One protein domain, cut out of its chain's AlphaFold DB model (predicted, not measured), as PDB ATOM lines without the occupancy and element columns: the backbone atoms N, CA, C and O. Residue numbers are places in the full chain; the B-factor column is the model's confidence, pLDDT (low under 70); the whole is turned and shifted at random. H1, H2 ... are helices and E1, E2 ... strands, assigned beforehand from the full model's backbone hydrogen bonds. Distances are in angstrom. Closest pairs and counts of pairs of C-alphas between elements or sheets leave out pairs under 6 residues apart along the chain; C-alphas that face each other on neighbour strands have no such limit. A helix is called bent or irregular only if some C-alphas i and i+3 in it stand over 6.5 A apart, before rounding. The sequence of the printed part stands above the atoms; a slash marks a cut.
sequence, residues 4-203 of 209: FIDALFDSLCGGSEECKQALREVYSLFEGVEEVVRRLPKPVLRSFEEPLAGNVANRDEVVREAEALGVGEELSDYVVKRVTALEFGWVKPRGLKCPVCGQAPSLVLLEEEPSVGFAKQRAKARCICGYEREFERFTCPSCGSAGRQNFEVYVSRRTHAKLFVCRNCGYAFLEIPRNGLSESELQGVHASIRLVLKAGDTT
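What this domain is: This is residues 4 to 203 of the 209 residues of an uncharacterized protein of Thermofilum pendens (strain DSM 2475 / Hrk 5) (UniProt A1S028). A strongly twisted sheet of six strands has the long helix H6 over one face, and the longest helix, H2, crosses H6 on the side away from the sheet, with H1 packed at the beginning of H2. Near the other end of H2 stands a cluster in which H3 and H4 pack on H5, while the tip of the hairpin E1 and E2, residues 114 to 119, sticks out. The printed part has 200 residues, with six named helices and six named strands in the order H1 H2 H3 H4 H5 E1 E2 E3 E4 E5 E6 H6, a mixed class of helices and strands. The sheet is mixed, in the order E3 E2 E1 E6 E5 E4. The whole is compact, with a radius of gyration of the C-alphas of 17.1 A and spans of 45 by 41 by 39 A.

Where its parts are: E1, residues 107 to 113, begins at C-alpha 107 (-32.127, 33.404, 32.120) and is 18.9 A long; E2, residues 120 to 126, is 19.4 A long. E3 is residues 132 to 134, E4 151 to 155, E5 162 to 166, and E6 172 to 177, 17.3 A long. H6, residues 183 to 201, is 26.9 A long and ends at C-alpha 201 (-40.832, 20.113, 31.980). H1, residues 4 to 13, begins at C-alpha 4 (-30.176, 37.948, 17.187). H2, residues 17 to 37, is 30.2 A long. H3 is residues 52 to 55, H4 59 to 68, and H5 73 to 88, 23.3 A long. H5 is irregular: C-alphas 74 and 77 are 7.4 A apart.

How they stand to each other: E1 E2 E3 and E4 E5 E6 are two meanders, each strand the antiparallel neighbour of the one before. E1 and E6 are parallel neighbours at 28 degrees, with N 108 and O 174 2.7 A apart, within hydrogen-bond range. In the hairpin E1 and E2, N 109 and O 124 are within that range at 2.8 A; in the hairpin E5 and E6, N 162 and O 175 at 2.9 A. H6 is on the sheet at a height of 9.1 A, over E1 and E6, making two layers, a sheet with a helix on one face. H2 touches H6 at a steep tilt of 44 degrees, opposite ways, closest at the C-alphas of Tyr 27 and Gly 188, 4.0 A. H2 touches H1 with residues 19 to 23 alone, closest at the C-alphas of Cys 13 and Cys 19, 5.7 A. H4 touches H5, closest at the C-alphas of Val 63 and Ser 76, 5.6 A. H3 touches H5, closest at the C-alphas of Ala 53 and Lys 81, 5.2 A. Every O i to N i+4 pair is within hydrogen-bond range in H1, H4 and H6, against 15 of 17 in H2 and 10 of 12 in H5; H3 is too short for such a pair.

The domain as a whole: The C-alphas farthest apart, of Ala 68 and Gly 117, are 51.7 A apart. The printed part has no cut. The links H2 to H3, H5 to E1 and E3 to E4 are long. Mean pLDDT of the printed part is 93.3; residue 116 and residues 199 to 203 are under 70.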
ATOM      1  N   PHE A   4     -30.529  38.913  16.151       92.44
ATOM      2  CA  PHE A   4     -30.176  37.948  17.187       92.44
ATOM      3  C   PHE A   4     -31.407  37.210  17.735       92.44
ATOM      4  O   PHE A   4     -31.349  35.996  17.931       92.44
ATOM      5  N   ILE A   5     -32.518  37.922  17.959       94.31
ATOM      6  CA  ILE A   5     -33.756  37.362  18.523       94.31
ATOM      7  C   ILE A   5     -34.367  36.344  17.558       94.31
ATOM      8  O   ILE A   5     -34.701  35.236  17.974       94.31
ATOM      9  N   ASP A   6     -34.432  36.671  16.265       93.00
ATOM     10  CA  ASP A   6     -34.910  35.734  15.241       93.00
ATOM     11  C   ASP A   6     -34.067  34.447  15.208       93.00
ATOM     12  O   ASP A   6     -34.603  33.339  15.285       93.00
ATOM     13  N   ALA A   7     -32.735  34.575  15.193       93.62
ATOM     14  CA  ALA A   7     -31.835  33.421  15.204       93.62
ATOM     15  C   ALA A   7     -31.941  32.590  16.501       93.62
ATOM     16  O   ALA A   7     -31.738  31.366  16.492       93.62
ATOM     17  N   LEU A   8     -32.243  33.243  17.627       94.81
ATOM     18  CA  LEU A   8     -32.483  32.584  18.905       94.81
ATOM     19  C   LEU A   8     -33.771  31.762  18.847       94.81
ATOM     20  O   LEU A   8     -33.748  30.593  19.229       94.81
ATOM     21  N   PHE A   9     -34.862  32.327  18.330       95.44
ATOM     22  CA  PHE A   9     -36.141  31.625  18.201       95.44
ATOM     23  C   PHE A   9     -36.053  30.445  17.233       95.44
ATOM     24  O   PHE A   9     -36.531  29.362  17.564       95.44
ATOM     25  N   ASP A  10     -35.340  30.590  16.114       93.56
ATOM     26  CA  ASP A  10     -35.022  29.463  15.227       93.56
ATOM     27  C   ASP A  10     -34.292  28.335  15.974       93.56
ATOM     28  O   ASP A  10     -34.614  27.158  15.805       93.56
ATOM     29  N   SER A  11     -33.317  28.689  16.822       93.25
ATOM     30  CA  SER A  11     -32.546  27.715  17.603       93.25
ATOM     31  C   SER A  11     -33.403  27.003  18.655       93.25
ATOM     32  O   SER A  11     -33.207  25.814  18.885       93.25
ATOM     33  N   LEU A  12     -34.331  27.719  19.297       92.94
ATOM     34  CA  LEU A  12     -35.211  27.169  20.333       92.94
ATOM     35  C   LEU A  12     -36.309  26.271  19.750       92.94
ATOM     36  O   LEU A  12     -36.654  25.265  20.361       92.94
ATOM     37  N   CYS A  13     -36.838  26.617  18.576       93.25
ATOM     38  CA  CYS A  13     -37.964  25.916  17.961       93.25
ATOM     39  C   CYS A  13     -37.567  24.783  17.007       93.25
ATOM     40  O   CYS A  13     -38.446  24.100  16.482       93.25
ATOM     41  N   GLY A  14     -36.273  24.599  16.719       87.62
ATOM     42  CA  GLY A  14     -35.800  23.526  15.837       87.62
ATOM     43  C   GLY A  14     -36.398  23.563  14.424       87.62
ATOM     44  O   GLY A  14     -36.451  22.532  13.762       87.62
ATOM     45  N   GLY A  15     -36.865  24.732  13.971       81.94
ATOM     46  CA  GLY A  15     -37.502  24.922  12.664       81.94
ATOM     47  C   GLY A  15     -39.036  24.832  12.625       81.94
ATOM     48  O   GLY A  15     -39.585  25.062  11.555       81.94
ATOM     49  N   SER A  16     -39.741  24.556  13.732       94.19
ATOM     50  CA  SER A  16     -41.219  24.630  13.748       94.19
ATOM     51  C   SER A  16     -41.698  26.079  13.615       94.19
ATOM     52  O   SER A  16     -41.355  26.931  14.441       94.19
ATOM     53  N   GLU A  17     -42.506  26.363  12.591       94.75
ATOM     54  CA  GLU A  17     -43.095  27.691  12.382       94.75
ATOM     55  C   GLU A  17     -44.173  28.005  13.420       94.75
ATOM     56  O   GLU A  17     -44.251  29.137  13.890       94.75
ATOM     57  N   GLU A  18     -44.943  27.004  13.853       95.50
ATOM     58  CA  GLU A  18     -45.962  27.152  14.897       95.50
ATOM     59  C   GLU A  18     -45.322  27.583  16.220       95.50
ATOM     60  O   GLU A  18     -45.775  28.531  16.861       95.50
ATOM     61  N   CYS A  19     -44.214  26.935  16.601       95.94
ATOM     62  CA  CYS A  19     -43.433  27.326  17.769       95.94
ATOM     63  C   CYS A  19     -42.914  28.759  17.630       95.94
ATOM     64  O   CYS A  19     -43.088  29.568  18.540       95.94
ATOM     65  N   LYS A  20     -42.313  29.108  16.484       95.69
ATOM     66  CA  LYS A  20     -41.758  30.454  16.270       95.69
ATOM     67  C   LYS A  20     -42.825  31.534  16.322       95.69
ATOM     68  O   LYS A  20     -42.572  32.595  16.888       95.69
ATOM     69  N   GLN A  21     -43.998  31.268  15.759       96.62
ATOM     70  CA  GLN A  21     -45.126  32.183  15.818       96.62
ATOM     71  C   GLN A  21     -45.572  32.411  17.268       96.62
ATOM     72  O   GLN A  21     -45.660  33.561  17.692       96.62
ATOM     73  N   ALA A  22     -45.709  31.345  18.062       96.88
ATOM     74  CA  ALA A  22     -46.033  31.462  19.484       96.88
ATOM     75  C   ALA A  22     -44.972  32.259  20.272       96.88
ATOM     76  O   ALA A  22     -45.316  33.079  21.125       96.88
ATOM     77  N   LEU A  23     -43.677  32.074  19.976       97.31
ATOM     78  CA  LEU A  23     -42.615  32.872  20.606       97.31
ATOM     79  C   LEU A  23     -42.708  34.353  20.230       97.31
ATOM     80  O   LEU A  23     -42.541  35.204  21.097       97.31
ATOM     81  N   ARG A  24     -42.998  34.677  18.965       97.12
ATOM     82  CA  ARG A  24     -43.163  36.068  18.513       97.12
ATOM     83  C   ARG A  24     -44.360  36.748  19.167       97.12
ATOM     84  O   ARG A  24     -44.244  37.898  19.575       97.12
ATOM     85  N   GLU A  25     -45.475  36.040  19.313       97.19
ATOM     86  CA  GLU A  25     -46.666  36.558  19.993       97.19
ATOM     87  C   GLU A  25     -46.377  36.879  21.464       97.19
ATOM     88  O   GLU A  25     -46.658  37.989  21.920       97.19
ATOM     89  N   VAL A  26     -45.733  35.957  22.189       97.06
ATOM     90  CA  VAL A  26     -45.319  36.196  23.582       97.06
ATOM     91  C   VAL A  26     -44.303  37.331  23.679       97.06
ATOM     92  O   VAL A  26     -44.411  38.172  24.571       97.06
ATOM     93  N   TYR A  27     -43.327  37.375  22.772       97.31
ATOM     94  CA  TYR A  27     -42.340  38.445  22.711       97.31
ATOM     95  C   TYR A  27     -43.013  39.818  22.595       97.31
ATOM     96  O   TYR A  27     -42.776  40.683  23.440       97.31
ATOM     97  N   SER A  28     -43.884  39.998  21.597       96.19
ATOM     98  CA  SER A  28     -44.558  41.273  21.337       96.19
ATOM     99  C   SER A  28     -45.506  41.675  22.464       96.19
ATOM    100  O   SER A  28     -45.567  42.852  22.814       96.19
ATOM    101  N   LEU A  29     -46.197  40.710  23.082       95.56
ATOM    102  CA  LEU A  29     -47.044  40.962  24.246       95.56
ATOM    103  C   LEU A  29     -46.237  41.572  25.402       95.56
ATOM    104  O   LEU A  29     -46.609  42.609  25.945       95.56
ATOM    105  N   PHE A  30     -45.113  40.952  25.772       96.56
ATOM    106  CA  PHE A  30     -44.299  41.422  26.898       96.56
ATOM    107  C   PHE A  30     -43.533  42.709  26.589       96.56
ATOM    108  O   PHE A  30     -43.359  43.529  27.487       96.56
ATOM    109  N   GLU A  31     -43.109  42.916  25.342       93.69
ATOM    110  CA  GLU A  31     -42.518  44.184  24.905       93.69
ATOM    111  C   GLU A  31     -43.512  45.347  25.074       93.69
ATOM    112  O   GLU A  31     -43.157  46.366  25.668       93.69
ATOM    113  N   GLY A  32     -44.775  45.166  24.665       93.00
ATOM    114  CA  GLY A  32     -45.829  46.173  24.850       93.00
ATOM    115  C   GLY A  32     -46.168  46.441  26.323       93.00
ATOM    116  O   GLY A  32     -46.381  47.587  26.723       93.00
ATOM    117  N   VAL A  33     -46.147  45.408  27.172       95.06
ATOM    118  CA  VAL A  33     -46.384  45.566  28.619       95.06
ATOM    119  C   VAL A  33     -45.317  46.451  29.274       95.06
ATOM    120  O   VAL A  33     -45.636  47.215  30.186       95.06
ATOM    121  N   GLU A  34     -44.067  46.425  28.806       93.81
ATOM    122  CA  GLU A  34     -42.998  47.267  29.364       93.81
ATOM    123  C   GLU A  34     -43.235  48.774  29.155       93.81
ATOM    124  O   GLU A  34     -42.792  49.582  29.977       93.81
ATOM    125  N   GLU A  35     -43.981  49.174  28.121       88.06
ATOM    126  CA  GLU A  35     -44.404  50.568  27.921       88.06
ATOM    127  C   GLU A  35     -45.467  51.002  28.943       88.06
ATOM    128  O   GLU A  35     -45.534  52.166  29.349       88.06
ATOM    129  N   VAL A  36     -46.315  50.068  29.381       93.69
ATOM    130  CA  VAL A  36     -47.324  50.292  30.427       93.69
ATOM    131  C   VAL A  36     -46.667  50.356  31.800       93.69
ATOM    132  O   VAL A  36     -46.871  51.324  32.526       93.69
ATOM    133  N   VAL A  37     -45.824  49.376  32.127       94.44
ATOM    134  CA  VAL A  37     -45.193  49.203  33.446       94.44
ATOM    135  C   VAL A  37     -44.508  50.476  33.954       94.44
ATOM    136  O   VAL A  37     -44.595  50.783  35.140       94.44
ATOM    137  N   ARG A  38     -43.856  51.251  33.077       89.19
ATOM    138  CA  ARG A  38     -43.151  52.493  33.455       89.19
ATOM    139  C   ARG A  38     -44.073  53.633  33.902       89.19
ATOM    140  O   ARG A  38     -43.584  54.603  34.474       89.19
ATOM    141  N   ARG A  39     -45.371  53.542  33.601       94.62
ATOM    142  CA  ARG A  39     -46.397  54.551  33.913       94.62
ATOM    143  C   ARG A  39     -47.214  54.205  35.156       94.62
ATOM    144  O   ARG A  39     -48.004  55.034  35.589       94.62
ATOM    145  N   LEU A  40     -47.040  53.001  35.696       97.44
ATOM    146  CA  LEU A  40     -47.832  52.507  36.813       97.44
ATOM    147  C   LEU A  40     -47.401  53.118  38.152       97.44
ATOM    148  O   LEU A  40     -46.254  53.558  38.295       97.44
ATOM    149  N   PRO A  41     -48.292  53.097  39.161       97.69
ATOM    150  CA  PRO A  41     -47.980  53.560  40.500       97.69
ATOM    151  C   PRO A  41     -46.796  52.793  41.074       97.69
ATOM    152  O   PRO A  41     -46.639  51.583  40.873       97.69
ATOM    153  N   LYS A  42     -45.966  53.497  41.841       97.25
ATOM    154  CA  LYS A  42     -44.873  52.848  42.558       97.25
ATOM    155  C   LYS A  42     -45.424  51.882  43.614       97.25
ATOM    156  O   LYS A  42     -46.325  52.257  44.370       97.25
ATOM    157  N   PRO A  43     -44.877  50.661  43.715       97.50
ATOM    158  CA  PRO A  43     -45.309  49.708  44.722       97.50
ATOM    159  C   PRO A  43     -44.856  50.151  46.117       97.50
ATOM    160  O   PRO A  43     -43.680  50.414  46.359       97.50
ATOM    161  N   VAL A  44     -45.795  50.179  47.057       97.94
ATOM    162  CA  VAL A  44     -45.559  50.431  48.482       97.94
ATOM    163  C   VAL A  44     -45.574  49.093  49.202       97.94
ATOM    164  O   VAL A  44     -46.517  48.330  49.038       97.94
ATOM    165  N   LEU A  45     -44.556  48.777  50.001       98.12
ATOM    166  CA  LEU A  45     -44.487  47.499  50.721       98.12
ATOM    167  C   LEU A  45     -45.073  47.610  52.135       98.12
ATOM    168  O   LEU A  45     -44.784  48.564  52.853       98.12
ATOM    169  N   ARG A  46     -45.852  46.604  52.560       97.62
ATOM    170  CA  ARG A  46     -46.293  46.435  53.960       97.62
ATOM    171  C   ARG A  46     -45.148  45.960  54.855       97.62
ATOM    172  O   ARG A  46     -45.070  46.341  56.017       97.62
ATOM    173  N   SER A  47     -44.271  45.121  54.310       96.69
ATOM    174  CA  SER A  47     -43.077  44.586  54.966       96.69
ATOM    175  C   SER A  47     -42.001  44.265  53.918       96.69
ATOM    176  O   SER A  47     -42.298  44.081  52.738       96.69
ATOM    177  N   PHE A  48     -40.741  44.167  54.350       96.19
ATOM    178  CA  PHE A  48     -39.605  43.759  53.506       96.19
ATOM    179  C   PHE A  48     -39.338  42.244  53.576       96.19
ATOM    180  O   PHE A  48     -38.191  41.784  53.530       96.19
ATOM    181  N   GLU A  49     -40.395  41.447  53.736       96.44
ATOM    182  CA  GLU A  49     -40.303  39.989  53.702       96.44
ATOM    183  C   GLU A  49     -40.304  39.480  52.254       96.44
ATOM    184  O   GLU A  49     -41.084  39.927  51.413       96.44
ATOM    185  N   GLU A  50     -39.396  38.552  51.943       96.44
ATOM    186  CA  GLU A  50     -39.307  37.946  50.614       96.44
ATOM    187  C   GLU A  50     -40.372  36.837  50.463       96.44
ATOM    188  O   GLU A  50     -40.499  36.006  51.365       96.44
ATOM    189  N   PRO A  51     -41.091  36.752  49.324       97.44
ATOM    190  CA  PRO A  51     -40.952  37.592  48.134       97.44
ATOM    191  C   PRO A  51     -41.636  38.964  48.272       97.44
ATOM    192  O   PRO A  51     -42.817  39.042  48.608       97.44
ATOM    193  N   LEU A  52     -40.929  40.046  47.915       98.38
ATOM    194  CA  LEU A  52     -41.419  41.425  48.079       98.38
ATOM    195  C   LEU A  52     -42.731  41.687  47.329       98.38
ATOM    196  O   LEU A  52     -43.602  42.382  47.840       98.38
ATOM    197  N   ALA A  53     -42.914  41.093  46.145       97.75
ATOM    198  CA  ALA A  53     -44.141  41.256  45.363       97.75
ATOM    199  C   ALA A  53     -45.395  40.699  46.074       97.75
ATOM    200  O   ALA A  53     -46.516  41.076  45.733       97.75
ATOM    201  N   GLY A  54     -45.217  39.808  47.059       97.38
ATOM    202  CA  GLY A  54     -46.292  39.324  47.929       97.38
ATOM    203  C   GLY A  54     -46.694  40.317  49.023       97.38
ATOM    204  O   GLY A  54     -47.766  40.179  49.601       97.38
ATOM    205  N   ASN A  55     -45.869  41.337  49.274       98.00
ATOM    206  CA  ASN A  55     -46.051  42.327  50.335       98.00
ATOM    207  C   ASN A  55     -46.420  43.725  49.810       98.00
ATOM    208  O   ASN A  55     -46.393  44.690  50.573       98.00
ATOM    209  N   VAL A  56     -46.787  43.857  48.531       98.50
ATOM    210  CA  VAL A  56     -47.213  45.136  47.935       98.50
ATOM    211  C   VAL A  56     -48.576  45.549  48.501       98.50
ATOM    212  O   VAL A  56     -49.596  44.906  48.263       98.50
ATOM    213  N   ALA A  57     -48.590  46.638  49.264       98.38
ATOM    214  CA  ALA A  57     -49.748  47.195  49.946       98.38
ATOM    215  C   ALA A  57     -50.800  47.738  48.980       98.38
ATOM    216  O   ALA A  57     -51.982  47.472  49.182       98.38
ATOM    217  N   ASN A  58     -50.358  48.459  47.946       98.25
ATOM    218  CA  ASN A  58     -51.192  49.066  46.909       98.25
ATOM    219  C   ASN A  58     -51.300  48.182  45.654       98.25
ATOM    220  O   ASN A  58     -51.372  48.678  44.532       98.25
ATOM    221  N   ARG A  59     -51.312  46.855  45.833       98.38
ATOM    222  CA  ARG A  59     -51.411  45.889  44.728       98.38
ATOM    223  C   ARG A  59     -52.632  46.156  43.844       98.38
ATOM    224  O   ARG A  59     -52.489  46.206  42.629       98.38
ATOM    225  N   ASP A  60     -53.795  46.355  44.456       98.25
ATOM    226  CA  ASP A  60     -55.062  46.533  43.736       98.25
ATOM    227  C   ASP A  60     -55.079  47.829  42.913       98.25
ATOM    228  O   ASP A  60     -55.687  47.883  41.849       98.25
ATOM    229  N   GLU A  61     -54.376  48.870  43.375       98.50
ATOM    230  CA  GLU A  61     -54.194  50.118  42.629       98.50
ATOM    231  C   GLU A  61     -53.355  49.882  41.369       98.50
ATOM    232  O   GLU A  61     -53.799  50.218  40.274       98.50
ATOM    233  N   VAL A  62     -52.196  49.228  41.518       98.31
ATOM    234  CA  VAL A  62     -51.307  48.879  40.400       98.31
ATOM    235  C   VAL A  62     -52.027  48.025  39.357       98.31
ATOM    236  O   VAL A  62     -51.911  48.296  38.163       98.31
ATOM    237  N   VAL A  63     -52.762  46.998  39.793       98.31
ATOM    238  CA  VAL A  63     -53.486  46.084  38.893       98.31
ATOM    239  C   VAL A  63     -54.575  46.826  38.126       98.31
ATOM    240  O   VAL A  63     -54.598  46.776  36.901       98.31
ATOM    241  N   ARG A  64     -55.419  47.586  38.829       98.25
ATOM    242  CA  ARG A  64     -56.503  48.355  38.208       98.25
ATOM    243  C   ARG A  64     -55.986  49.364  37.182       98.25
ATOM    244  O   ARG A  64     -56.607  49.536  36.137       98.25
ATOM    245  N   GLU A  65     -54.872  50.041  37.460       98.12
ATOM    246  CA  GLU A  65     -54.270  50.967  36.494       98.12
ATOM    247  C   GLU A  65     -53.649  50.247  35.293       98.12
ATOM    248  O   GLU A  65     -53.760  50.733  34.169       98.12
ATOM    249  N   ALA A  66     -53.050  49.071  35.492       97.75
ATOM    250  CA  ALA A  66     -52.535  48.261  34.392       97.75
ATOM    251  C   ALA A  66     -53.655  47.780  33.459       97.75
ATOM    252  O   ALA A  66     -53.534  47.908  32.241       97.75
ATOM    253  N   GLU A  67     -54.762  47.299  34.024       97.12
ATOM    254  CA  GLU A  67     -55.951  46.877  33.275       97.12
ATOM    255  C   GLU A  67     -56.595  48.053  32.529       97.12
ATOM    256  O   GLU A  67     -56.929  47.935  31.350       97.12
ATOM    257  N   ALA A  68     -56.680  49.231  33.159       97.25
ATOM    258  CA  ALA A  68     -57.152  50.456  32.505       97.25
ATOM    259  C   ALA A  68     -56.261  50.893  31.324       97.25
ATOM    260  O   ALA A  68     -56.731  51.568  30.407       97.25
ATOM    261  N   LEU A  69     -54.987  50.496  31.331       96.06
ATOM    262  CA  LEU A  69     -54.027  50.715  30.247       96.06
ATOM    263  C   LEU A  69     -53.960  49.541  29.252       96.06
ATOM    264  O   LEU A  69     -53.093  49.542  28.376       96.06
ATOM    265  N   GLY A  70     -54.881  48.577  29.348       95.06
ATOM    266  CA  GLY A  70     -55.055  47.492  28.382       95.06
ATOM    267  C   GLY A  70     -54.223  46.238  28.650       95.06
ATOM    268  O   GLY A  70     -54.116  45.392  27.764       95.06
ATOM    269  N   VAL A  71     -53.624  46.093  29.837       96.00
ATOM    270  CA  VAL A  71     -52.970  44.835  30.226       96.00
ATOM    271  C   VAL A  71     -54.033  43.804  30.612       96.00
ATOM    272  O   VAL A  71     -54.905  44.098  31.423       96.00
ATOM    273  N   GLY A  72     -53.955  42.601  30.038       94.56
ATOM    274  CA  GLY A  72     -54.868  41.500  30.357       94.56
ATOM    275  C   GLY A  72     -54.729  41.004  31.801       94.56
ATOM    276  O   GLY A  72     -53.635  41.024  32.374       94.56
ATOM    277  N   GLU A  73     -55.837  40.526  32.373       94.81
ATOM    278  CA  GLU A  73     -55.923  40.007  33.748       94.81
ATOM    279  C   GLU A  73     -54.882  38.901  34.015       94.81
ATOM    280  O   GLU A  73     -54.281  38.817  35.090       94.81
ATOM    281  N   GLU A  74     -54.588  38.080  33.006       94.44
ATOM    282  CA  GLU A  74     -53.604  37.002  33.071       94.44
ATOM    283  C   GLU A  74     -52.168  37.491  33.333       94.44
ATOM    284  O   GLU A  74     -51.315  36.720  33.789       94.44
ATOM    285  N   LEU A  75     -51.892  38.775  33.089       96.44
ATOM    286  CA  LEU A  75     -50.602  39.417  33.330       96.44
ATOM    287  C   LEU A  75     -50.575  40.275  34.601       96.44
ATOM    288  O   LEU A  75     -49.497  40.744  34.971       96.44
ATOM    289  N   SER A  76     -51.689  40.434  35.321       95.94
ATOM    290  CA  SER A  76     -51.771  41.297  36.509       95.94
ATOM    291  C   SER A  76     -50.737  40.924  37.580       95.94
ATOM    292  O   SER A  76     -50.039  41.782  38.125       95.94
ATOM    293  N   ASP A  77     -50.533  39.628  37.839       97.25
ATOM    294  CA  ASP A  77     -49.495  39.173  38.775       97.25
ATOM    295  C   ASP A  77     -48.065  39.423  38.260       97.25
ATOM    296  O   ASP A  77     -47.169  39.772  39.038       97.25
ATOM    297  N   TYR A  78     -47.842  39.284  36.949       97.50
ATOM    298  CA  TYR A  78     -46.562  39.617  36.328       97.50
ATOM    299  C   TYR A  78     -46.252  41.110  36.476       97.50
ATOM    300  O   TYR A  78     -45.148  41.452  36.903       97.50
ATOM    301  N   VAL A  79     -47.223  41.982  36.198       98.25
ATOM    302  CA  VAL A  79     -47.074  43.436  36.308       98.25
ATOM    303  C   VAL A  79     -46.673  43.838  37.718       98.25
ATOM    304  O   VAL A  79     -45.671  44.533  37.880       98.25
ATOM    305  N   VAL A  80     -47.375  43.341  38.744       98.50
ATOM    306  CA  VAL A  80     -47.044  43.640  40.149       98.50
ATOM    307  C   VAL A  80     -45.602  43.233  40.458       98.50
ATOM    308  O   VAL A  80     -44.838  44.010  41.035       98.50
ATOM    309  N   LYS A  81     -45.179  42.039  40.029       98.44
ATOM    310  CA  LYS A  81     -43.793  41.578  40.205       98.44
ATOM    311  C   LYS A  81     -42.791  42.454  39.456       98.44
ATOM    312  O   LYS A  81     -41.714  42.714  39.990       98.44
ATOM    313  N   ARG A  82     -43.125  42.899  38.244       97.94
ATOM    314  CA  ARG A  82     -42.256  43.708  37.385       97.94
ATOM    315  C   ARG A  82     -42.067  45.122  37.932       97.94
ATOM    316  O   ARG A  82     -40.922  45.531  38.097       97.94
ATOM    317  N   VAL A  83     -43.138  45.828  38.310       98.25
ATOM    318  CA  VAL A  83     -43.016  47.162  38.937       98.25
ATOM    319  C   VAL A  83     -42.260  47.085  40.265       98.25
ATOM    320  O   VAL A  83     -41.430  47.942  40.561       98.25
ATOM    321  N   THR A  84     -42.458  46.005  41.030       98.50
ATOM    322  CA  THR A  84     -41.711  45.759  42.276       98.50
ATOM    323  C   THR A  84     -40.225  45.549  41.998       98.50
ATOM    324  O   THR A  84     -39.388  46.043  42.746       98.50
ATOM    325  N   ALA A  85     -39.868  44.859  40.912       97.94
ATOM    326  CA  ALA A  85     -38.472  44.675  40.528       97.94
ATOM    327  C   ALA A  85     -37.811  45.979  40.064       97.94
ATOM    328  O   ALA A  85     -36.628  46.166  40.325       97.94
ATOM    329  N   LEU A  86     -38.556  46.875  39.410       96.50
ATOM    330  CA  LEU A  86     -38.040  48.186  39.016       96.50
ATOM    331  C   LEU A  86     -37.741  49.070  40.232       96.50
ATOM    332  O   LEU A  86     -36.683  49.690  40.283       96.50
ATOM    333  N   GLU A  87     -38.629  49.094  41.230       97.44
ATOM    334  CA  GLU A  87     -38.446  49.936  42.422       97.44
ATOM    335  C   GLU A  87     -37.441  49.332  43.423       97.44
ATOM    336  O   GLU A  87     -36.633  50.044  44.020       97.44
ATOM    337  N   PHE A  88     -37.447  48.004  43.590       97.00
ATOM    338  CA  PHE A  88     -36.668  47.298  44.619       97.00
ATOM    339  C   PHE A  88     -35.576  46.379  44.052       97.00
ATOM    340  O   PHE A  88     -35.073  45.493  44.746       97.00
ATOM    341  N   GLY A  89     -35.164  46.595  42.799       94.38
ATOM    342  CA  GLY A  89     -34.160  45.781  42.099       94.38
ATOM    343  C   GLY A  89     -32.766  45.763  42.738       94.38
ATOM    344  O   GLY A  89     -31.934  44.928  42.403       94.38
ATOM    345  N   TRP A  90     -32.516  46.656  43.691       95.19
ATOM    346  CA  TRP A  90     -31.269  46.783  44.444       95.19
ATOM    347  C   TRP A  90     -31.198  45.873  45.685       95.19
ATOM    348  O   TRP A  90     -30.127  45.734  46.281       95.19
ATOM    349  N   VAL A  91     -32.308  45.247  46.094       95.38
ATOM    350  CA  VAL A  91     -32.341  44.354  47.264       95.38
ATOM    351  C   VAL A  91     -31.534  43.088  46.980       95.38
ATOM    352  O   VAL A  91     -31.740  42.418  45.968       95.38
ATOM    353  N   LYS A  92     -30.613  42.731  47.883       94.12
ATOM    354  CA  LYS A  92     -29.830  41.489  47.789       94.12
ATOM    355  C   LYS A  92     -30.656  40.300  48.298       94.12
ATOM    356  O   LYS A  92     -31.290  40.437  49.339       94.12
ATOM    357  N   PRO A  93     -30.622  39.142  47.620       93.06
ATOM    358  CA  PRO A  93     -31.418  37.991  48.020       93.06
ATOM    359  C   PRO A  93     -30.848  37.310  49.263       93.06
ATOM    360  O   PRO A  93     -29.630  37.182  49.395       93.06
ATOM    361  N   ARG A  94     -31.725  36.773  50.121       91.06
ATOM    362  CA  ARG A  94     -31.316  35.907  51.248       91.06
ATOM    363  C   ARG A  94     -30.966  34.477  50.830       91.06
ATOM    364  O   ARG A  94     -30.394  33.730  51.617       91.06
ATOM    365  N   GLY A  95     -31.314  34.078  49.608       92.25
ATOM    366  CA  GLY A  95     -31.068  32.730  49.101       92.25
ATOM    367  C   GLY A  95     -31.062  32.644  47.577       92.25
ATOM    368  O   GLY A  95     -30.831  33.621  46.867       92.25
ATOM    369  N   LEU A  96     -31.321  31.445  47.053       92.56
ATOM    370  CA  LEU A  96     -31.279  31.183  45.611       92.56
ATOM    371  C   LEU A  96     -32.472  31.780  44.858       92.56
ATOM    372  O   LEU A  96     -32.343  32.185  43.703       92.56
ATOM    373  N   LYS A  97     -33.634  31.880  45.499       94.38
ATOM    374  CA  LYS A  97     -34.827  32.466  44.882       94.38
ATOM    375  C   LYS A  97     -34.652  33.976  44.703       94.38
ATOM    376  O   LYS A  97     -33.852  34.617  45.380       94.38
ATOM    377  N   CYS A  98     -35.355  34.543  43.730       97.12
ATOM    378  CA  CYS A  98     -35.394  35.987  43.546       97.12
ATOM    379  C   CYS A  98     -36.127  36.642  44.730       97.12
ATOM    380  O   CYS A  98     -37.224  36.187  45.066       97.12
ATOM    381  N   PRO A  99     -35.582  37.726  45.311       97.75
ATOM    382  CA  PRO A  99     -36.171  38.352  46.491       97.75
ATOM    383  C   PRO A  99     -37.477  39.078  46.153       97.75
ATOM    384  O   PRO A  99     -38.332  39.252  47.009       97.75
ATOM    385  N   VAL A 100     -37.666  39.459  44.886       98.38
ATOM    386  CA  VAL A 100     -38.865  40.153  44.407       98.38
ATOM    387  C   VAL A 100     -39.992  39.173  44.091       98.38
ATOM    388  O   VAL A 100     -41.072  39.257  44.663       98.38
ATOM    389  N   CYS A 101     -39.744  38.251  43.157       97.25
ATOM    390  CA  CYS A 101     -40.772  37.399  42.554       97.25
ATOM    391  C   CYS A 101     -40.898  36.023  43.237       97.25
ATOM    392  O   CYS A 101     -41.837  35.285  42.946       97.25
ATOM    393  N   GLY A 102     -39.919  35.626  44.061       96.31
ATOM    394  CA  GLY A 102     -39.830  34.297  44.681       96.31
ATOM    395  C   GLY A 102     -39.457  33.157  43.724       96.31
ATOM    396  O   GLY A 102     -39.277  32.021  44.159       96.31
ATOM    397  N   GLN A 103     -39.323  33.425  42.423       95.50
ATOM    398  CA  GLN A 103     -38.969  32.413  41.428       95.50
ATOM    399  C   GLN A 103     -37.452  32.228  41.327       95.50
ATOM    400  O   GLN A 103     -36.676  33.155  41.575       95.50
ATOM    401  N   ALA A 104     -37.030  31.029  40.927       95.25
ATOM    402  CA  ALA A 104     -35.662  30.810  40.481       95.25
ATOM    403  C   ALA A 104     -35.432  31.568  39.155       95.25
ATOM    404  O   ALA A 104     -36.306  31.552  38.281       95.25
ATOM    405  N   PRO A 105     -34.284  32.244  38.983       96.19
ATOM    406  CA  PRO A 105     -33.876  32.773  37.687       96.19
ATOM    407  C   PRO A 105     -33.883  31.692  36.601       96.19
ATOM    408  O   PRO A 105     -33.529  30.543  36.863       96.19
ATOM    409  N   SER A 106     -34.287  32.045  35.383       95.88
ATOM    410  CA  SER A 106     -34.336  31.109  34.241       95.88
ATOM    411  C   SER A 106     -33.557  31.606  33.024       95.88
ATOM    412  O   SER A 106     -33.544  30.944  31.987       95.88
ATOM    413  N   LEU A 107     -32.944  32.780  33.144       97.88
ATOM    414  CA  LEU A 107     -32.127  33.404  32.120       97.88
ATOM    415  C   LEU A 107     -30.841  33.911  32.767       97.88
ATOM    416  O   LEU A 107     -30.871  34.482  33.856       97.88
ATOM    417  N   VAL A 108     -29.722  33.687  32.099       97.94
ATOM    418  CA  VAL A 108     -28.404  34.206  32.443       97.94
ATOM    419  C   VAL A 108     -27.938  35.070  31.281       97.94
ATOM    420  O   VAL A 108     -27.950  34.640  30.131       97.94
ATOM    421  N   LEU A 109     -27.543  36.296  31.589       97.44
ATOM    422  CA  LEU A 109     -27.044  37.273  30.637       97.44
ATOM    423  C   LEU A 109     -25.527  37.359  30.763       97.44
ATOM    424  O   LEU A 109     -25.005  37.557  31.863       97.44
ATOM    425  N   LEU A 110     -24.826  37.196  29.642       94.75
ATOM    426  CA  LEU A 110     -23.387  37.407  29.553       94.75
ATOM    427  C   LEU A 110     -23.103  38.835  29.101       94.75
ATOM    428  O   LEU A 110     -23.503  39.241  28.010       94.75
ATOM    429  N   GLU A 111     -22.393  39.568  29.947       90.69
ATOM    430  CA  GLU A 111     -21.954  40.937  29.705       90.69
ATOM    431  C   GLU A 111     -20.435  40.955  29.534       90.69
ATOM    432  O   GLU A 111     -19.705  40.317  30.302       90.69
ATOM    433  N   GLU A 112     -19.954  41.685  28.533       84.31
ATOM    434  CA  GLU A 112     -18.526  41.942  28.359       84.31
ATOM    435  C   GLU A 112     -18.130  43.179  29.164       84.31
ATOM    436  O   GLU A 112     -18.708  44.256  29.017       84.31
ATOM    437  N   GLU A 113     -17.150  43.022  30.046       77.50
ATOM    438  CA  GLU A 113     -16.566  44.111  30.816       77.50
ATOM    439  C   GLU A 113     -15.413  44.710  29.992       77.50
ATOM    440  O   GLU A 113     -14.507  43.965  29.598       77.50
ATOM    441  N   PRO A 114     -15.418  46.029  29.712       70.81
ATOM    442  CA  PRO A 114     -14.303  46.680  29.042       70.81
ATOM    443  C   PRO A 114     -13.051  46.542  29.910       70.81
ATOM    444  O   PRO A 114     -12.980  47.091  31.010       70.81
ATOM    445  N   SER A 115     -12.063  45.793  29.436       73.12
ATOM    446  CA  SER A 115     -10.807  45.565  30.147       73.12
ATOM    447  C   SER A 115      -9.622  45.836  29.227       73.12
ATOM    448  O   SER A 115      -9.627  45.505  28.043       73.12
ATOM    449  N   VAL A 116      -8.576  46.452  29.784       68.94
ATOM    450  CA  VAL A 116      -7.304  46.645  29.080       68.94
ATOM    451  C   VAL A 116      -6.579  45.299  29.091       68.94
ATOM    452  O   VAL A 116      -5.951  44.933  30.082       68.94
ATOM    453  N   GLY A 117      -6.748  44.509  28.029       77.06
ATOM    454  CA  GLY A 117      -6.180  43.166  27.902       77.06
ATOM    455  C   GLY A 117      -7.227  42.123  27.511       77.06
ATOM    456  O   GLY A 117      -7.882  42.255  26.481       77.06
ATOM    457  N   PHE A 118      -7.365  41.063  28.310       72.88
ATOM    458  CA  PHE A 118      -8.327  39.990  28.044       72.88
ATOM    459  C   PHE A 118      -9.745  40.422  28.406       72.88
ATOM    460  O   PHE A 118      -9.983  40.825  29.547       72.88
ATOM    461  N   ALA A 119     -10.679  40.277  27.463       70.94
ATOM    462  CA  ALA A 119     -12.099  40.516  27.692       70.94
ATOM    463  C   ALA A 119     -12.589  39.680  28.884       70.94
ATOM    464  O   ALA A 119     -12.515  38.448  28.878       70.94
ATOM    465  N   LYS A 120     -13.074  40.355  29.928       80.50
ATOM    466  CA  LYS A 120     -13.656  39.697  31.096       80.50
ATOM    467  C   LYS A 120     -15.165  39.625  30.906       80.50
ATOM    468  O   LYS A 120     -15.806  40.628  30.632       80.50
ATOM    469  N   GLN A 121     -15.737  38.434  31.057       84.38
ATOM    470  CA  GLN A 121     -17.185  38.248  30.993       84.38
ATOM    471  C   GLN A 121     -17.773  38.134  32.394       84.38
ATOM    472  O   GLN A 121     -17.298  37.330  33.204       84.38
ATOM    473  N   ARG A 122     -18.838  38.892  32.652       91.19
ATOM    474  CA  ARG A 122     -19.672  38.768  33.850       91.19
ATOM    475  C   ARG A 122     -20.972  38.078  33.477       91.19
ATOM    476  O   ARG A 122     -21.490  38.268  32.379       91.19
ATOM    477  N   ALA A 123     -21.476  37.251  34.380       95.19
ATOM    478  CA  ALA A 123     -22.758  36.592  34.211       95.19
ATOM    479  C   ALA A 123     -23.745  37.171  35.222       95.19
ATOM    480  O   ALA A 123     -23.444  37.238  36.416       95.19
ATOM    481  N   LYS A 124     -24.926  37.560  34.746       96.75
ATOM    482  CA  LYS A 124     -26.037  37.987  35.596       96.75
ATOM    483  C   LYS A 124     -27.216  37.051  35.434       96.75
ATOM    484  O   LYS A 124     -27.668  36.805  34.323       96.75
ATOM    485  N   ALA A 125     -27.738  36.539  36.538       97.19
ATOM    486  CA  ALA A 125     -28.981  35.785  36.543       97.19
ATOM    487  C   ALA A 125     -30.169  36.752  36.588       97.19
ATOM    488  O   ALA A 125     -30.202  37.634  37.443       97.19
ATOM    489  N   ARG A 126     -31.156  36.539  35.716       97.88
ATOM    490  CA  ARG A 126     -32.380  37.336  35.582       97.88
ATOM    491  C   ARG A 126     -33.616  36.503  35.980       97.88
ATOM    492  O   ARG A 126     -33.796  35.384  35.486       97.88
ATOM    493  N   CYS A 127     -34.474  37.007  36.886       97.69
ATOM    494  CA  CYS A 127     -35.849  36.482  37.104       97.69
ATOM    495  C   CYS A 127     -36.778  37.032  36.018       97.69
ATOM    496  O   CYS A 127     -36.516  38.098  35.484       97.69
ATOM    497  N   ILE A 128     -37.888  36.344  35.720       96.69
ATOM    498  CA  ILE A 128     -38.911  36.840  34.787       96.69
ATOM    499  C   ILE A 128     -39.461  38.218  35.174       96.69
ATOM    500  O   ILE A 128     -39.875  38.949  34.300       96.69
ATOM    501  N   CYS A 129     -39.423  38.633  36.445       97.62
ATOM    502  CA  CYS A 129     -39.752  40.017  36.824       97.62
ATOM    503  C   CYS A 129     -38.689  41.052  36.390       97.62
ATOM    504  O   CYS A 129     -38.821  42.238  36.665       97.62
ATOM    505  N   GLY A 130     -37.602  40.598  35.770       97.19
ATOM    506  CA  GLY A 130     -36.436  41.366  35.349       97.19
ATOM    507  C   GLY A 130     -35.503  41.810  36.475       97.19
ATOM    508  O   GLY A 130     -34.596  42.593  36.228       97.19
ATOM    509  N   TYR A 131     -35.674  41.288  37.695       97.94
ATOM    510  CA  TYR A 131     -34.643  41.378  38.732       97.94
ATOM    511  C   TYR A 131     -33.372  40.654  38.275       97.94
ATOM    512  O   TYR A 131     -33.439  39.476  37.906       97.94
ATOM    513  N   GLU A 132     -32.228  41.330  38.364       97.44
ATOM    514  CA  GLU A 132     -30.916  40.797  37.999       97.44
ATOM    515  C   GLU A 132     -29.968  40.747  39.194       97.44
ATOM    516  O   GLU A 132     -29.995  41.606  40.071       97.44
ATOM    517  N   ARG A 133     -29.081  39.750  39.210       95.81
ATOM    518  CA  ARG A 133     -27.976  39.671  40.173       95.81
ATOM    519  C   ARG A 133     -26.755  39.011  39.562       95.81
ATOM    520  O   ARG A 133     -26.893  38.190  38.657       95.81
ATOM    521  N   GLU A 134     -25.580  39.307  40.111       95.19
ATOM    522  CA  GLU A 134     -24.354  38.581  39.775       95.19
ATOM    523  C   GLU A 134     -24.550  37.074  39.968       95.19
ATOM    524  O   GLU A 134     -25.234  36.620  40.895       95.19
ATOM    525  N   PHE A 135     -23.967  36.301  39.062       95.94
ATOM    526  CA  PHE A 135     -24.181  34.871  38.986       95.94
ATOM    527  C   PHE A 135     -22.880  34.132  38.711       95.94
ATOM    528  O   PHE A 135     -22.114  34.467  37.807       95.94
ATOM    529  N   GLU A 136     -22.656  33.079  39.485       95.19
ATOM    530  CA  GLU A 136     -21.566  32.151  39.246       95.19
ATOM    531  C   GLU A 136     -22.004  31.110  38.211       95.19
ATOM    532  O   GLU A 136     -22.976  30.377  38.404       95.19
ATOM    533  N   ARG A 137     -21.299  31.064  37.076       94.62
ATOM    534  CA  ARG A 137     -21.592  30.105  36.004       94.62
ATOM    535  C   ARG A 137     -21.401  28.673  36.497       94.62
ATOM    536  O   ARG A 137     -20.506  28.399  37.286       94.62
ATOM    537  N   PHE A 138     -22.190  27.756  35.938       95.88
ATOM    538  CA  PHE A 138     -22.261  26.357  36.372       95.88
ATOM    539  C   PHE A 138     -22.745  26.176  37.817       95.88
ATOM    540  O   PHE A 138     -22.369  25.198  38.455       95.88
ATOM    541  N   THR A 139     -23.613  27.064  38.304       97.38
ATOM    542  CA  THR A 139     -24.368  26.885  39.552       97.38
ATOM    543  C   THR A 139     -25.860  26.854  39.246       97.38
ATOM    544  O   THR A 139     -26.367  27.693  38.512       97.38
ATOM    545  N   CYS A 140     -26.603  25.885  39.779       97.12
ATOM    546  CA  CYS A 140     -28.031  25.772  39.498       97.12
ATOM    547  C   CYS A 140     -28.785  26.869  40.267       97.12
ATOM    548  O   CYS A 140     -28.747  26.862  41.499       97.12
ATOM    549  N   PRO A 141     -29.530  27.770  39.600       95.81
ATOM    550  CA  PRO A 141     -30.245  28.850  40.282       95.81
ATOM    551  C   PRO A 141     -31.445  28.360  41.114       95.81
ATOM    552  O   PRO A 141     -32.023  29.151  41.856       95.81
ATOM    553  N   SER A 142     -31.828  27.083  40.988       95.94
ATOM    554  CA  SER A 142     -32.935  26.469  41.730       95.94
ATOM    555  C   SER A 142     -32.460  25.717  42.980       95.94
ATOM    556  O   SER A 142     -32.908  26.029  44.080       95.94
ATOM    557  N   CYS A 143     -31.521  24.769  42.837       96.31
ATOM    558  CA  CYS A 143     -31.059  23.920  43.949       96.31
ATOM    559  C   CYS A 143     -29.639  24.225  44.454       96.31
ATOM    560  O   CYS A 143     -29.210  23.634  45.439       96.31
ATOM    561  N   GLY A 144     -28.882  25.100  43.785       96.56
ATOM    562  CA  GLY A 144     -27.540  25.508  44.220       96.56
ATOM    563  C   GLY A 144     -26.416  24.526  43.885       96.56
ATOM    564  O   GLY A 144     -25.266  24.803  44.203       96.56
ATOM    565  N   SER A 145     -26.707  23.401  43.222       96.94
ATOM    566  CA  SER A 145     -25.663  22.470  42.772       96.94
ATOM    567  C   SER A 145     -24.689  23.161  41.815       96.94
ATOM    568  O   SER A 145     -25.123  23.724  40.808       96.94
ATOM    569  N   ALA A 146     -23.392  23.105  42.125       97.00
ATOM    570  CA  ALA A 146     -22.334  23.800  41.394       97.00
ATOM    571  C   ALA A 146     -21.341  22.826  40.741       97.00
ATOM    572  O   ALA A 146     -21.110  21.735  41.254       97.00
ATOM    573  N   GLY A 147     -20.750  23.215  39.612       96.06
ATOM    574  CA  GLY A 147     -19.770  22.425  38.863       96.06
ATOM    575  C   GLY A 147     -20.289  21.955  37.504       96.06
ATOM    576  O   GLY A 147     -21.451  21.582  37.353       96.06
ATOM    577  N   ARG A 148     -19.410  21.957  36.494       95.31
ATOM    578  CA  ARG A 148     -19.761  21.648  35.093       95.31
ATOM    579  C   ARG A 148     -20.385  20.264  34.919       95.31
ATOM    580  O   ARG A 148     -21.298  20.104  34.120       95.31
ATOM    581  N   GLN A 149     -19.904  19.290  35.684       96.19
ATOM    582  CA  GLN A 149     -20.358  17.902  35.668       96.19
ATOM    583  C   GLN A 149     -21.826  17.732  36.088       96.19
ATOM    584  O   GLN A 149     -22.448  16.739  35.728       96.19
ATOM    585  N   ASN A 150     -22.390  18.712  36.801       97.38
ATOM    586  CA  ASN A 150     -23.776  18.682  37.271       97.38
ATOM    587  C   ASN A 150     -24.783  19.169  36.217       97.38
ATOM    588  O   ASN A 150     -25.974  19.278  36.515       97.38
ATOM    589  N   PHE A 151     -24.326  19.466  34.995       97.62
ATOM    590  CA  PHE A 151     -25.170  19.982  33.924       97.62
ATOM    591  C   PHE A 151     -25.060  19.161  32.644       97.62
ATOM    592  O   PHE A 151     -24.000  18.657  32.270       97.62
ATOM    593  N   GLU A 152     -26.180  19.048  31.947       97.56
ATOM    594  CA  GLU A 152     -26.198  18.833  30.503       97.56
ATOM    595  C   GLU A 152     -26.295  20.199  29.829       97.56
ATOM    596  O   GLU A 152     -27.061  21.059  30.274       97.56
ATOM    597  N   VAL A 153     -25.478  20.426  28.797       96.88
ATOM    598  CA  VAL A 153     -25.364  21.735  28.143       96.88
ATOM    599  C   VAL A 153     -25.538  21.582  26.641       96.88
ATOM    600  O   VAL A 153     -24.725  20.933  25.983       96.88
ATOM    601  N   TYR A 154     -26.566  22.226  26.095       94.88
ATOM    602  CA  TYR A 154     -26.820  22.292  24.655       94.88
ATOM    603  C   TYR A 154     -26.463  23.682  24.149       94.88
ATOM    604  O   TYR A 154     -26.912  24.677  24.713       94.88
ATOM    605  N   VAL A 155     -25.650  23.765  23.097       95.25
ATOM    606  CA  VAL A 155     -25.115  25.036  22.592       95.25
ATOM    607  C   VAL A 155     -25.649  25.305  21.192       95.25
ATOM    608  O   VAL A 155     -25.413  24.515  20.277       95.25
ATOM    609  N   SER A 156     -26.306  26.452  20.999       93.25
ATOM    610  CA  SER A 156     -26.605  26.948  19.657       93.25
ATOM    611  C   SER A 156     -25.333  27.498  19.024       93.25
ATOM    612  O   SER A 156     -24.723  28.443  19.525       93.25
ATOM    613  N   ARG A 157     -24.939  26.931  17.879       88.94
ATOM    614  CA  ARG A 157     -23.790  27.425  17.104       88.94
ATOM    615  C   ARG A 157     -24.049  28.784  16.448       88.94
ATOM    616  O   ARG A 157     -23.088  29.443  16.080       88.94
ATOM    617  N   ARG A 158     -25.319  29.179  16.277       89.50
ATOM    618  CA  ARG A 158     -25.700  30.435  15.610       89.50
ATOM    619  C   ARG A 158     -25.726  31.615  16.576       89.50
ATOM    620  O   ARG A 158     -25.224  32.676  16.244       89.50
ATOM    621  N   THR A 159     -26.311  31.426  17.758       91.19
ATOM    622  CA  THR A 159     -26.516  32.513  18.734       91.19
ATOM    623  C   THR A 159     -25.567  32.453  19.922       91.19
ATOM    624  O   THR A 159     -25.604  33.330  20.781       91.19
ATOM    625  N   HIS A 160     -24.756  31.397  20.026       90.88
ATOM    626  CA  HIS A 160     -23.960  31.078  21.213       90.88
ATOM    627  C   HIS A 160     -24.783  30.923  22.506       90.88
ATOM    628  O   HIS A 160     -24.203  30.832  23.594       90.88
ATOM    629  N   ALA A 161     -26.114  30.837  22.392       94.94
ATOM    630  CA  ALA A 161     -27.002  30.541  23.502       94.94
ATOM    631  C   ALA A 161     -26.730  29.130  24.031       94.94
ATOM    632  O   ALA A 161     -26.507  28.199  23.247       94.94
ATOM    633  N   LYS A 162     -26.763  28.962  25.352       96.62
ATOM    634  CA  LYS A 162     -26.559  27.666  26.005       96.62
ATOM    635  C   LYS A 162     -27.750  27.317  26.884       96.62
ATOM    636  O   LYS A 162     -28.082  28.076  27.788       96.62
ATOM    637  N   LEU A 163     -28.366  26.166  26.645       96.88
ATOM    638  CA  LEU A 163     -29.367  25.583  27.533       96.88
ATOM    639  C   LEU A 163     -28.663  24.703  28.553       96.88
ATOM    640  O   LEU A 163     -28.029  23.717  28.183       96.88
ATOM    641  N   PHE A 164     -28.798  25.062  29.822       97.44
ATOM    642  CA  PHE A 164     -28.324  24.277  30.949       97.44
ATOM    643  C   PHE A 164     -29.486  23.494  31.536       97.44
ATOM    644  O   PHE A 164     -30.513  24.082  31.868       97.44
ATOM    645  N   VAL A 165     -29.296  22.194  31.723       97.31
ATOM    646  CA  VAL A 165     -30.208  21.321  32.465       97.31
ATOM    647  C   VAL A 165     -29.458  20.777  33.669       97.31
ATOM    648  O   VAL A 165     -28.425  20.125  33.515       97.31
ATOM    649  N   CYS A 166     -29.956  21.044  34.874       96.81
ATOM    650  CA  CYS A 166     -29.358  20.506  36.088       96.81
ATOM    651  C   CYS A 166     -29.661  19.009  36.223       96.81
ATOM    652  O   CYS A 166     -30.825  18.624  36.313       96.81
ATOM    653  N   ARG A 167     -28.623  18.175  36.328       96.69
ATOM    654  CA  ARG A 167     -28.770  16.724  36.531       96.69
ATOM    655  C   ARG A 167     -29.360  16.368  37.899       96.69
ATOM    656  O   ARG A 167     -29.952  15.310  38.044       96.69
ATOM    657  N   ASN A 168     -29.229  17.260  38.883       95.94
ATOM    658  CA  ASN A 168     -29.641  16.989  40.262       95.94
ATOM    659  C   ASN A 168     -31.119  17.311  40.530       95.94
ATOM    660  O   ASN A 168     -31.720  16.698  41.401       95.94
ATOM    661  N   CYS A 169     -31.699  18.299  39.840       95.44
ATOM    662  CA  CYS A 169     -33.085  18.726  40.087       95.44
ATOM    663  C   CYS A 169     -33.920  18.925  38.817       95.44
ATOM    664  O   CYS A 169     -35.047  19.402  38.903       95.44
ATOM    665  N   GLY A 170     -33.363  18.646  37.637       95.38
ATOM    666  CA  GLY A 170     -34.029  18.819  36.346       95.38
ATOM    667  C   GLY A 170     -34.175  20.268  35.877       95.38
ATOM    668  O   GLY A 170     -34.429  20.489  34.697       95.38
ATOM    669  N   TYR A 171     -33.969  21.258  36.755       95.94
ATOM    670  CA  TYR A 171     -34.216  22.663  36.432       95.94
ATOM    671  C   TYR A 171     -33.383  23.138  35.240       95.94
ATOM    672  O   TYR A 171     -32.152  22.998  35.231       95.94
ATOM    673  N   ALA A 172     -34.068  23.748  34.274       96.69
ATOM    674  CA  ALA A 172     -33.474  24.259  33.054       96.69
ATOM    675  C   ALA A 172     -33.439  25.795  33.020       96.69
ATOM    676  O   ALA A 172     -34.375  26.473  33.449       96.69
ATOM    677  N   PHE A 173     -32.351  26.356  32.494       97.44
ATOM    678  CA  PHE A 173     -32.202  27.794  32.270       97.44
ATOM    679  C   PHE A 173     -31.327  28.069  31.047       97.44
ATOM    680  O   PHE A 173     -30.489  27.247  30.671       97.44
ATOM    681  N   LEU A 174     -31.521  29.233  30.427       97.38
ATOM    682  CA  LEU A 174     -30.766  29.635  29.241       97.38
ATOM    683  C   LEU A 174     -29.694  30.668  29.595       97.38
ATOM    684  O   LEU A 174     -29.937  31.554  30.403       97.38
ATOM    685  N   GLU A 175     -28.528  30.581  28.966       97.31
ATOM    686  CA  GLU A 175     -27.479  31.602  28.968       97.31
ATOM    687  C   GLU A 175     -27.394  32.237  27.575       97.31
ATOM    688  O   GLU A 175     -27.242  31.509  26.592       97.31
ATOM    689  N   ILE A 176     -27.477  33.567  27.478       96.25
ATOM    690  CA  ILE A 176     -27.380  34.324  26.217       96.25
ATOM    691  C   ILE A 176     -26.459  35.548  26.373       96.25
ATOM    692  O   ILE A 176     -26.317  36.060  27.487       96.25
ATOM    693  N   PRO A 177     -25.833  36.053  25.294       93.12
ATOM    694  CA  PRO A 177     -25.193  37.369  25.323       93.12
ATOM    695  C   PRO A 177     -26.227  38.477  25.579       93.12
ATOM    696  O   PRO A 177     -27.331  38.432  25.042       93.12
ATOM    697  N   ARG A 178     -25.865  39.483  26.387       90.75
ATOM    698  CA  ARG A 178     -26.699  40.680  26.605       90.75
ATOM    699  C   ARG A 178     -26.582  41.693  25.468       90.75
ATOM    700  O   ARG A 178     -27.534  42.418  25.191       90.75
ATOM    701  N   ASN A 179     -25.382  41.798  24.896       80.44
ATOM    702  CA  ASN A 179     -24.950  42.935  24.086       80.44
ATOM    703  C   ASN A 179     -25.971  43.280  22.986       80.44
ATOM    704  O   ASN A 179     -26.256  42.458  22.120       80.44
ATOM    705  N   GLY A 180     -26.489  44.513  23.019       83.31
ATOM    706  CA  GLY A 180     -27.387  45.051  21.993       83.31
ATOM    707  C   GLY A 180     -28.888  44.834  22.215       83.31
ATOM    708  O   GLY A 180     -29.649  45.180  21.319       83.31
ATOM    709  N   LEU A 181     -29.318  44.298  23.365       91.19
ATOM    710  CA  LEU A 181     -30.737  44.195  23.730       91.19
ATOM    711  C   LEU A 181     -31.132  45.265  24.759       91.19
ATOM    712  O   LEU A 181     -30.498  45.409  25.808       91.19
ATOM    713  N   SER A 182     -32.203  45.999  24.469       93.38
ATOM    714  CA  SER A 182     -32.887  46.890  25.409       93.38
ATOM    715  C   SER A 182     -33.618  46.108  26.510       93.38
ATOM    716  O   SER A 182     -33.832  44.901  26.410       93.38
ATOM    717  N   GLU A 183     -34.032  46.788  27.585       93.00
ATOM    718  CA  GLU A 183     -34.789  46.136  28.668       93.00
ATOM    719  C   GLU A 183     -36.128  45.547  28.203       93.00
ATOM    720  O   GLU A 183     -36.520  44.490  28.696       93.00
ATOM    721  N   SER A 184     -36.809  46.191  27.250       94.50
ATOM    722  CA  SER A 184     -38.067  45.687  26.690       94.50
ATOM    723  C   SER A 184     -37.839  44.447  25.826       94.50
ATOM    724  O   SER A 184     -38.519  43.439  26.018       94.50
ATOM    725  N   GLU A 185     -36.810  44.466  24.971       95.75
ATOM    726  CA  GLU A 185     -36.395  43.293  24.193       95.75
ATOM    727  C   GLU A 185     -36.004  42.126  25.115       95.75
ATOM    728  O   GLU A 185     -36.442  40.993  24.910       95.75
ATOM    729  N   LEU A 186     -35.218  42.386  26.169       96.00
ATOM    730  CA  LEU A 186     -34.824  41.367  27.150       96.00
ATOM    731  C   LEU A 186     -36.035  40.742  27.837       96.00
ATOM    732  O   LEU A 186     -36.055  39.533  28.066       96.00
ATOM    733  N   GLN A 187     -37.043  41.546  28.163       96.75
ATOM    734  CA  GLN A 187     -38.245  41.060  28.814       96.75
ATOM    735  C   GLN A 187     -39.096  40.182  27.885       96.75
ATOM    736  O   GLN A 187     -39.512  39.093  28.295       96.75
ATOM    737  N   GLY A 188     -39.278  40.596  26.626       96.81
ATOM    738  CA  GLY A 188     -39.954  39.796  25.599       96.81
ATOM    739  C   GLY A 188     -39.229  38.478  25.308       96.81
ATOM    740  O   GLY A 188     -39.844  37.405  25.280       96.81
ATOM    741  N   VAL A 189     -37.900  38.523  25.168       96.75
ATOM    742  CA  VAL A 189     -37.062  37.325  24.986       96.75
ATOM    743  C   VAL A 189     -37.182  36.395  26.192       96.75
ATOM    744  O   VAL A 189     -37.358  35.188  26.024       96.75
ATOM    745  N   HIS A 190     -37.129  36.925  27.416       97.62
ATOM    746  CA  HIS A 190     -37.221  36.116  28.630       97.62
ATOM    747  C   HIS A 190     -38.585  35.429  28.762       97.62
ATOM    748  O   HIS A 190     -38.641  34.237  29.074       97.62
ATOM    749  N   ALA A 191     -39.679  36.135  28.477       97.12
ATOM    750  CA  ALA A 191     -41.015  35.544  28.459       97.12
ATOM    751  C   ALA A 191     -41.125  34.401  27.437       97.12
ATOM    752  O   ALA A 191     -41.598  33.311  27.771       97.12
ATOM    753  N   SER A 192     -40.580  34.605  26.238       97.06
ATOM    754  CA  SER A 192     -40.544  33.596  25.171       97.06
ATOM    755  C   SER A 192     -39.730  32.362  25.575       97.06
ATOM    756  O   SER A 192     -40.190  31.229  25.451       97.06
ATOM    757  N   ILE A 193     -38.544  32.557  26.163       96.00
ATOM    758  CA  ILE A 193     -37.725  31.462  26.710       96.00
ATOM    759  C   ILE A 193     -38.500  30.697  27.787       96.00
ATOM    760  O   ILE A 193     -38.449  29.469  27.842       96.00
ATOM    761  N   ARG A 194     -39.243  31.401  28.650       95.12
ATOM    762  CA  ARG A 194     -40.039  30.765  29.704       95.12
ATOM    763  C   ARG A 194     -41.159  29.887  29.160       95.12
ATOM    764  O   ARG A 194     -41.426  28.861  29.786       95.12
ATOM    765  N   LEU A 195     -41.769  30.251  28.032       94.25
ATOM    766  CA  LEU A 195     -42.754  29.409  27.350       94.25
ATOM    767  C   LEU A 195     -42.126  28.070  26.924       94.25
ATOM    768  O   LEU A 195     -42.659  27.013  27.258       94.25
ATOM    769  N   VAL A 196     -40.948  28.110  26.292       92.25
ATOM    770  CA  VAL A 196     -40.228  26.902  25.840       92.25
ATOM    771  C   VAL A 196     -39.794  26.023  27.014       92.25
ATOM    772  O   VAL A 196     -40.010  24.813  26.998       92.25
ATOM    773  N   LEU A 197     -39.204  26.618  28.057       89.62
ATOM    774  CA  LEU A 197     -38.706  25.857  29.207       89.62
ATOM    775  C   LEU A 197     -39.836  25.133  29.956       89.62
ATOM    776  O   LEU A 197     -39.659  23.983  30.343       89.62
ATOM    777  N   LYS A 198     -41.010  25.763  30.112       80.62
ATOM    778  CA  LYS A 198     -42.174  25.119  30.745       80.62
ATOM    779  C   LYS A 198     -42.721  23.948  29.925       80.62
ATOM    780  O   LYS A 198     -43.096  22.939  30.509       80.62
ATOM    781  N   ALA A 199     -42.752  24.064  28.596       62.91
ATOM    782  CA  ALA A 199     -43.188  22.973  27.720       62.91
ATOM    783  C   ALA A 199     -42.251  21.746  27.796       62.91
ATOM    784  O   ALA A 199     -42.692  20.608  27.625       62.91
ATOM    785  N   GLY A 200     -40.965  21.966  28.096       54.69
ATOM    786  CA  GLY A 200     -39.971  20.907  28.294       54.69
ATOM    787  C   GLY A 200     -40.082  20.156  29.629       54.69
ATOM    788  O   GLY A 200     -39.691  18.993  29.695       54.69
ATOM    789  N   ASP A 201     -40.639  20.771  30.676       50.25
ATOM    790  CA  ASP A 201     -40.832  20.113  31.980       50.25
ATOM    791  C   ASP A 201     -41.966  19.069  31.932       50.25
ATOM    792  O   ASP A 201     -41.885  18.027  32.581       50.25
ATOM    793  N   THR A 202     -42.994  19.287  31.103       37.81
ATOM    794  CA  THR A 202     -44.127  18.357  30.933       37.81
ATOM    795  C   THR A 202     -43.780  17.044  30.229       37.81
ATOM    796  O   THR A 202     -44.537  16.085  30.338       37.81
ATOM    797  N   THR A 203     -42.648  16.960  29.523       35.69
ATOM    798  CA  THR A 203     -42.217  15.726  28.836       35.69
ATOM    799  C   THR A 203     -41.275  14.861  29.677       35.69
ATOM    800  O   THR A 203     -40.965  13.740  29.282       35.69
TER     801      THR A 203